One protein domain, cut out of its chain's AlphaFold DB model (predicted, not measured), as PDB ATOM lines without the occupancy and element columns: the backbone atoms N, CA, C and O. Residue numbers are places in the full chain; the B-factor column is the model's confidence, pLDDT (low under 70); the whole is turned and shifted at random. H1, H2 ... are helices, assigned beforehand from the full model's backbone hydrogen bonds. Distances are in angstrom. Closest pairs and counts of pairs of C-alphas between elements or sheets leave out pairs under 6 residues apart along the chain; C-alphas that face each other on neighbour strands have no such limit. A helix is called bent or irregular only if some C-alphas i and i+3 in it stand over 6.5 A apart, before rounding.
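What this domain is: This is residues 2 to 22 and 87 to 121 of the 121 residues of an uncharacterized protein of Mesorhizobium sp. M7D.F.Ca.US.004.03.1.1 (UniProt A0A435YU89). One long straight helix, H3, makes the long axis of a loose rod, and a kinked, shorter helix, H1, packs slantwise along part of it, running opposite ways. The small helix H2 sits at the end where H3 begins, turned back near H1 and H3 without firmly packing on either. The printed part has 56 residues with three named helices, in the order H1, H2, H3 along the chain, and no named strand; its class is all helix. The whole is loose, with a radius of gyration of the C-alphas of 13.3 A, and the C-alphas span 43 by 18 by 16 A.

Where its parts are: Start with the longest helix, H3, residues 99 to 120: find C-alpha 99 at (224.688, 205.323, 186.952) and follow the helix for 32.2 A to C-alpha 120 at (253.682, 191.822, 183.313). Then go to C-alpha 2 at (239.690, 187.711, 184.024), where H1, residues 2 to 19, begins; its first and last C-alphas are 24.4 A apart. Look near residue 13 of H1 for a kink of 26 degrees, and just beyond it for an irregular place, where C-alphas 14 and 17 are 7.1 A apart. H2 is residues 87 to 93, 10.0 A from first to last C-alpha.

How they stand to each other: From H3, look first to H1: the two touch, and their closest C-alphas, those of Thr 9 and Lys 109, are 6.4 A apart. They run opposite ways at a steep tilt of 42 degrees. H2 and H3 are close but not clearly touching, with the C-alphas of Glu 90 and Ile 100 the closest at 7.5 A. These two run opposite ways at a steep tilt of 58 degrees. H1 and H2 are also close but not clearly touching; their closest C-alphas, those of Pro 17 and Asp 87, are 5.5 A apart, and their lines are about perpendicular at 76 degrees. In H2 and H3 every O i to N i+4 pair is within hydrogen-bond range, and in H1 12 of 14 are.

The domain as a whole: The C-alphas farthest apart are those of Leu 92 and Ser 121, at 43.4 A, while those of Ser 2 and Ser 121, the first and last printed, are 17.4 A apart. Residues 23 to 86 are not printed, and across this cut, in the link from H1 to H2, C-alphas 22 and 87 are 10.1 A apart. The link from H2 to H3, five residues, is tight. Read the B-factor column for the model's confidence: the mean pLDDT of the printed part is 85.2, and residues 2 to 6, which belong to H1, are under 70.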
ATOM      1  N   SER A   2     240.923 186.877 183.891       54.03
ATOM      2  CA  SER A   2     239.690 187.711 184.024       54.03
ATOM      3  C   SER A   2     238.858 187.449 185.292       54.03
ATOM      4  O   SER A   2     238.442 188.383 185.963       54.03
ATOM      5  N   SER A   3     238.676 186.180 185.682       59.66
ATOM      6  CA  SER A   3     237.765 185.812 186.781       59.66
ATOM      7  C   SER A   3     238.155 186.367 188.159       59.66
ATOM      8  O   SER A   3     237.293 186.433 189.031       59.66
ATOM      9  N   GLN A   4     239.426 186.713 188.384       59.97
ATOM     10  CA  GLN A   4     239.890 187.206 189.685       59.97
ATOM     11  C   GLN A   4     239.713 188.725 189.802       59.97
ATOM     12  O   GLN A   4     239.212 189.196 190.823       59.97
ATOM     13  N   ALA A   5     240.034 189.471 188.739       61.53
ATOM     14  CA  ALA A   5     239.766 190.905 188.644       61.53
ATOM     15  C   ALA A   5     238.255 191.194 188.689       61.53
ATOM     16  O   ALA A   5     237.824 192.086 189.418       61.53
ATOM     17  N   ASP A   6     237.435 190.387 188.008       68.38
ATOM     18  CA  ASP A   6     235.971 190.510 188.056       68.38
ATOM     19  C   ASP A   6     235.413 190.277 189.478       68.38
ATOM     20  O   ASP A   6     234.474 190.956 189.895       68.38
ATOM     21  N   GLY A   7     236.023 189.369 190.253       77.94
ATOM     22  CA  GLY A   7     235.654 189.106 191.650       77.94
ATOM     23  C   GLY A   7     236.000 190.262 192.593       77.94
ATOM     24  O   GLY A   7     235.122 190.765 193.289       77.94
ATOM     25  N   VAL A   8     237.257 190.725 192.572       81.56
ATOM     26  CA  VAL A   8     237.727 191.827 193.435       81.56
ATOM     27  C   VAL A   8     236.973 193.109 193.140       81.56
ATOM     28  O   VAL A   8     236.510 193.785 194.059       81.56
ATOM     29  N   THR A   9     236.815 193.439 191.860       80.88
ATOM     30  CA  THR A   9     236.092 194.646 191.491       80.88
ATOM     31  C   THR A   9     234.653 194.507 192.005       80.88
ATOM     32  O   THR A   9     234.141 195.436 192.636       80.88
ATOM     33  N   GLY A  10     234.005 193.343 191.810       83.44
ATOM     34  CA  GLY A  10     232.617 193.078 192.227       83.44
ATOM     35  C   GLY A  10     232.375 193.307 193.720       83.44
ATOM     36  O   GLY A  10     231.355 193.883 194.112       83.44
ATOM     37  N   ASP A  11     233.343 192.918 194.547       87.81
ATOM     38  CA  ASP A  11     233.320 193.174 195.984       87.81
ATOM     39  C   ASP A  11     233.464 194.669 196.309       87.81
ATOM     40  O   ASP A  11     232.746 195.174 197.174       87.81
ATOM     41  N   LEU A  12     234.299 195.416 195.575       87.62
ATOM     42  CA  LEU A  12     234.438 196.867 195.755       87.62
ATOM     43  C   LEU A  12     233.134 197.623 195.459       87.62
ATOM     44  O   LEU A  12     232.779 198.529 196.211       87.62
ATOM     45  N   VAL A  13     232.370 197.232 194.433       87.00
ATOM     46  CA  VAL A  13     231.072 197.874 194.115       87.00
ATOM     47  C   VAL A  13     230.072 197.725 195.241       87.00
ATOM     48  O   VAL A  13     229.360 198.672 195.572       87.00
ATOM     49  N   ARG A  14     230.029 196.546 195.867       87.62
ATOM     50  CA  ARG A  14     229.142 196.294 197.009       87.62
ATOM     51  C   ARG A  14     229.471 197.194 198.199       87.62
ATOM     52  O   ARG A  14     228.580 197.505 198.984       87.62
ATOM     53  N   LEU A  15     230.728 197.616 198.322       90.00
ATOM     54  CA  LEU A  15     231.195 198.506 199.381       90.00
ATOM     55  C   LEU A  15     231.005 199.993 199.051       90.00
ATOM     56  O   LEU A  15     230.915 200.797 199.978       90.00
ATOM     57  N   MET A  16     230.875 200.372 197.773       90.44
ATOM     58  CA  MET A  16     230.772 201.777 197.348       90.44
ATOM     59  C   MET A  16     229.713 202.593 198.102       90.44
ATOM     60  O   MET A  16     230.063 203.679 198.551       90.44
ATOM     61  N   PRO A  17     228.465 202.126 198.325       86.31
ATOM     62  CA  PRO A  17     227.472 202.918 199.059       86.31
ATOM     63  C   PRO A  17     227.934 203.368 200.452       86.31
ATOM     64  O   PRO A  17     227.467 204.383 200.962       86.31
ATOM     65  N   ARG A  18     228.846 202.612 201.076       85.88
ATOM     66  CA  ARG A  18     229.388 202.900 202.405       85.88
ATOM     67  C   ARG A  18     230.741 203.608 202.347       85.88
ATOM     68  O   ARG A  18     230.967 204.527 203.131       85.88
ATOM     69  N   ASP A  19     231.615 203.160 201.448       90.25
ATOM     70  CA  ASP A  19     233.049 203.461 201.486       90.25
ATOM     71  C   ASP A  19     233.469 204.494 200.422       90.25
ATOM     72  O   ASP A  19     234.545 205.081 200.529       90.25
ATOM     73  N   LEU A  20     232.623 204.768 199.421       90.81
ATOM     74  CA  LEU A  20     232.873 205.802 198.418       90.81
ATOM     75  C   LEU A  20     232.314 207.151 198.885       90.81
ATOM     76  O   LEU A  20     231.100 207.325 199.043       90.81
ATOM     77  N   VAL A  21     233.214 208.120 199.042       91.31
ATOM     78  CA  VAL A  21     232.887 209.497 199.420       91.31
ATOM     79  C   VAL A  21     233.320 210.487 198.346       91.31
ATOM     80  O   VAL A  21     234.424 210.423 197.806       91.31
ATOM     81  N   PHE A  22     232.448 211.447 198.074       88.94
ATOM     82  CA  PHE A  22     232.749 212.645 197.315       88.94
ATOM     83  C   PHE A  22     233.262 213.710 198.274       88.94
ATOM     84  O   PHE A  22     232.592 214.092 199.241       88.94
ATOM     85  N   ASP A  87     225.696 207.418 198.012       86.12
ATOM     86  CA  ASP A  87     224.250 207.267 198.175       86.12
ATOM     87  C   ASP A  87     223.546 208.609 198.462       86.12
ATOM     88  O   ASP A  87     222.409 208.820 198.046       86.12
ATOM     89  N   GLU A  88     224.212 209.537 199.153       86.19
ATOM     90  CA  GLU A  88     223.721 210.899 199.374       86.19
ATOM     91  C   GLU A  88     223.744 211.718 198.084       86.19
ATOM     92  O   GLU A  88     222.769 212.410 197.790       86.19
ATOM     93  N   ILE A  89     224.815 211.609 197.295       88.25
ATOM     94  CA  ILE A  89     224.920 212.292 196.001       88.25
ATOM     95  C   ILE A  89     223.861 211.787 195.026       88.25
ATOM     96  O   ILE A  89     223.168 212.607 194.437       88.25
ATOM     97  N   GLU A  90     223.673 210.474 194.899       88.38
ATOM     98  CA  GLU A  90     222.640 209.902 194.025       88.38
ATOM     99  C   GLU A  90     221.236 210.396 194.386       88.38
ATOM    100  O   GLU A  90     220.438 210.725 193.508       88.38
ATOM    101  N   ARG A  91     220.935 210.526 195.687       86.81
ATOM    102  CA  ARG A  91     219.673 211.126 196.146       86.81
ATOM    103  C   ARG A  91     219.556 212.599 195.757       86.81
ATOM    104  O   ARG A  91     218.476 213.029 195.366       86.81
ATOM    105  N   LEU A  92     220.641 213.368 195.874       86.75
ATOM    106  CA  LEU A  92     220.664 214.794 195.534       86.75
ATOM    107  C   LEU A  92     220.560 215.046 194.023       86.75
ATOM    108  O   LEU A  92     219.953 216.036 193.621       86.75
ATOM    109  N   THR A  93     221.133 214.173 193.193       86.12
ATOM    110  CA  THR A  93     221.107 214.290 191.725       86.12
ATOM    111  C   THR A  93     219.901 213.611 191.080       86.12
ATOM    112  O   THR A  93     219.660 213.811 189.891       86.12
ATOM    113  N   GLY A  94     219.128 212.830 191.842       84.88
ATOM    114  CA  GLY A  94     218.022 212.034 191.314       84.88
ATOM    115  C   GLY A  94     218.484 210.821 190.501       84.88
ATOM    116  O   GLY A  94     217.717 210.316 189.683       84.88
ATOM    117  N   ASP A  95     219.717 210.346 190.711       83.75
ATOM    118  CA  ASP A  95     220.247 209.143 190.064       83.75
ATOM    119  C   ASP A  95     219.635 207.879 190.686       83.75
ATOM    120  O   ASP A  95     220.233 207.175 191.500       83.75
ATOM    121  N   THR A  96     218.399 207.574 190.293       76.62
ATOM    122  CA  THR A  96     217.676 206.378 190.749       76.62
ATOM    123  C   THR A  96     218.218 205.082 190.151       76.62
ATOM    124  O   THR A  96     217.916 203.996 190.640       76.62
ATOM    125  N   THR A  97     218.996 205.185 189.074       79.50
ATOM    126  CA  THR A  97     219.557 204.055 188.326       79.50
ATOM    127  C   THR A  97     220.978 203.700 188.742       79.50
ATOM    128  O   THR A  97     221.514 202.716 188.243       79.50
ATOM    129  N   SER A  98     221.565 204.432 189.696       81.06
ATOM    130  CA  SER A  98     222.931 204.195 190.181       81.06
ATOM    131  C   SER A  98     223.998 204.309 189.087       81.06
ATOM    132  O   SER A  98     225.008 203.600 189.134       81.06
ATOM    133  N   MET A  99     223.769 205.156 188.080       84.81
ATOM    134  CA  MET A  99     224.688 205.323 186.952       84.81
ATOM    135  C   MET A  99     226.077 205.758 187.415       84.81
ATOM    136  O   MET A  99     227.071 205.232 186.923       84.81
ATOM    137  N   ILE A 100     226.151 206.614 188.439       85.62
ATOM    138  CA  ILE A 100     227.421 207.051 189.031       85.62
ATOM    139  C   ILE A 100     228.264 205.852 189.491       85.62
ATOM    140  O   ILE A 100     229.470 205.807 189.252       85.62
ATOM    141  N   ARG A 101     227.650 204.852 190.136       87.19
ATOM    142  CA  ARG A 101     228.370 203.648 190.583       87.19
ATOM    143  C   ARG A 101     228.835 202.775 189.423       87.19
ATOM    144  O   ARG A 101     229.925 202.215 189.508       87.19
ATOM    145  N   VAL A 102     228.022 202.644 188.376       87.31
ATOM    146  CA  VAL A 102     228.366 201.849 187.186       87.31
ATOM    147  C   VAL A 102     229.558 202.465 186.452       87.31
ATOM    148  O   VAL A 102     230.506 201.756 186.126       87.31
ATOM    149  N   ASP A 103     229.577 203.786 186.292       89.19
ATOM    150  CA  ASP A 103     230.690 204.475 185.635       89.19
ATOM    151  C   ASP A 103     232.003 204.314 186.420       89.19
ATOM    152  O   ASP A 103     233.062 204.043 185.847       89.19
ATOM    153  N   ILE A 104     231.949 204.442 187.750       89.31
ATOM    154  CA  ILE A 104     233.124 204.262 188.618       89.31
ATOM    155  C   ILE A 104     233.599 202.806 188.599       89.31
ATOM    156  O   ILE A 104     234.804 202.549 188.606       89.31
ATOM    157  N   TRP A 105     232.671 201.850 188.552       89.62
ATOM    158  CA  TRP A 105     232.982 200.436 188.367       89.62
ATOM    159  C   TRP A 105     233.782 200.185 187.086       89.62
ATOM    160  O   TRP A 105     234.853 199.572 187.144       89.62
ATOM    161  N   ASP A 106     233.290 200.675 185.948       89.38
ATOM    162  CA  ASP A 106     233.931 200.453 184.652       89.38
ATOM    163  C   ASP A 106     235.334 201.079 184.622       89.38
ATOM    164  O   ASP A 106     236.291 200.473 184.126       89.38
ATOM    165  N   GLN A 107     235.493 202.258 185.235       91.44
ATOM    166  CA  GLN A 107     236.798 202.900 185.400       91.44
ATOM    167  C   GLN A 107     237.747 202.075 186.278       91.44
ATOM    168  O   GLN A 107     238.896 201.860 185.888       91.44
ATOM    169  N   LEU A 108     237.288 201.583 187.435       89.81
ATOM    170  CA  LEU A 108     238.101 200.746 188.323       89.81
ATOM    171  C   LEU A 108     238.592 199.490 187.610       89.81
ATOM    172  O   LEU A 108     239.786 199.197 187.651       89.81
ATOM    173  N   LYS A 109     237.693 198.789 186.913       90.69
ATOM    174  CA  LYS A 109     238.042 197.589 186.150       90.69
ATOM    175  C   LYS A 109     239.113 197.893 185.098       90.69
ATOM    176  O   LYS A 109     240.144 197.225 185.062       90.69
ATOM    177  N   SER A 110     238.908 198.939 184.297       91.69
ATOM    178  CA  SER A 110     239.861 199.363 183.262       91.69
ATOM    179  C   SER A 110     241.245 199.709 183.834       91.69
ATOM    180  O   SER A 110     242.281 199.305 183.292       91.69
ATOM    181  N   HIS A 111     241.286 200.415 184.969       91.44
ATOM    182  CA  HIS A 111     242.537 200.767 185.637       91.44
ATOM    183  C   HIS A 111     243.259 199.555 186.239       91.44
ATOM    184  O   HIS A 111     244.479 199.467 186.096       91.44
ATOM    185  N   ILE A 112     242.536 198.608 186.850       89.69
ATOM    186  CA  ILE A 112     243.113 197.357 187.369       89.69
ATOM    187  C   ILE A 112     243.728 196.549 186.224       89.69
ATOM    188  O   ILE A 112     244.904 196.195 186.287       89.69
ATOM    189  N   GLU A 113     242.978 196.328 185.141       91.31
ATOM    190  CA  GLU A 113     243.469 195.573 183.983       91.31
ATOM    191  C   GLU A 113     244.705 196.226 183.348       91.31
ATOM    192  O   GLU A 113     245.632 195.537 182.916       91.31
ATOM    193  N   THR A 114     244.731 197.559 183.282       93.69
ATOM    194  CA  THR A 114     245.881 198.311 182.763       93.69
ATOM    195  C   THR A 114     247.105 198.135 183.658       93.69
ATOM    196  O   THR A 114     248.194 197.868 183.150       93.69
ATOM    197  N   ALA A 115     246.934 198.238 184.978       92.94
ATOM    198  CA  ALA A 115     248.018 198.069 185.939       92.94
ATOM    199  C   ALA A 115     248.596 196.643 185.912       92.94
ATOM    200  O   ALA A 115     249.815 196.477 185.876       92.94
ATOM    201  N   GLU A 116     247.745 195.612 185.856       93.06
ATOM    202  CA  GLU A 116     248.182 194.213 185.760       93.06
ATOM    203  C   GLU A 116     248.980 193.945 184.479       93.06
ATOM    204  O   GLU A 116     250.026 193.295 184.525       93.06
ATOM    205  N   LYS A 117     248.527 194.482 183.338       93.50
ATOM    206  CA  LYS A 117     249.247 194.366 182.060       93.50
ATOM    207  C   LYS A 117     250.603 195.068 182.102       93.50
ATOM    208  O   LYS A 117     251.576 194.509 181.611       93.50
ATOM    209  N   GLN A 118     250.672 196.269 182.681       93.75
ATOM    210  CA  GLN A 118     251.930 197.010 182.810       93.75
ATOM    211  C   GLN A 118     252.942 196.290 183.703       93.75
ATOM    212  O   GLN A 118     254.125 196.312 183.398       93.75
ATOM    213  N   PHE A 119     252.492 195.632 184.772       92.38
ATOM    214  CA  PHE A 119     253.375 194.871 185.658       92.38
ATOM    215  C   PHE A 119     253.966 193.615 184.995       92.38
ATOM    216  O   PHE A 119     255.051 193.175 185.362       92.38
ATOM    217  N   GLN A 120     253.243 193.015 184.047       89.94
ATOM    218  CA  GLN A 120     253.682 191.822 183.313       89.94
ATOM    219  C   GLN A 120     254.604 192.135 182.120       89.94
ATOM    220  O   GLN A 120     255.157 191.198 181.540       89.94
ATOM    221  N   SER A 121     254.729 193.410 181.735       75.75
ATOM    222  CA  SER A 121     255.607 193.886 180.656       75.75
ATOM    223  C   SER A 121     257.011 194.193 181.155       75.75
ATOM    224  O   SER A 121     257.911 194.127 180.288       75.75
TER     225      SER A 121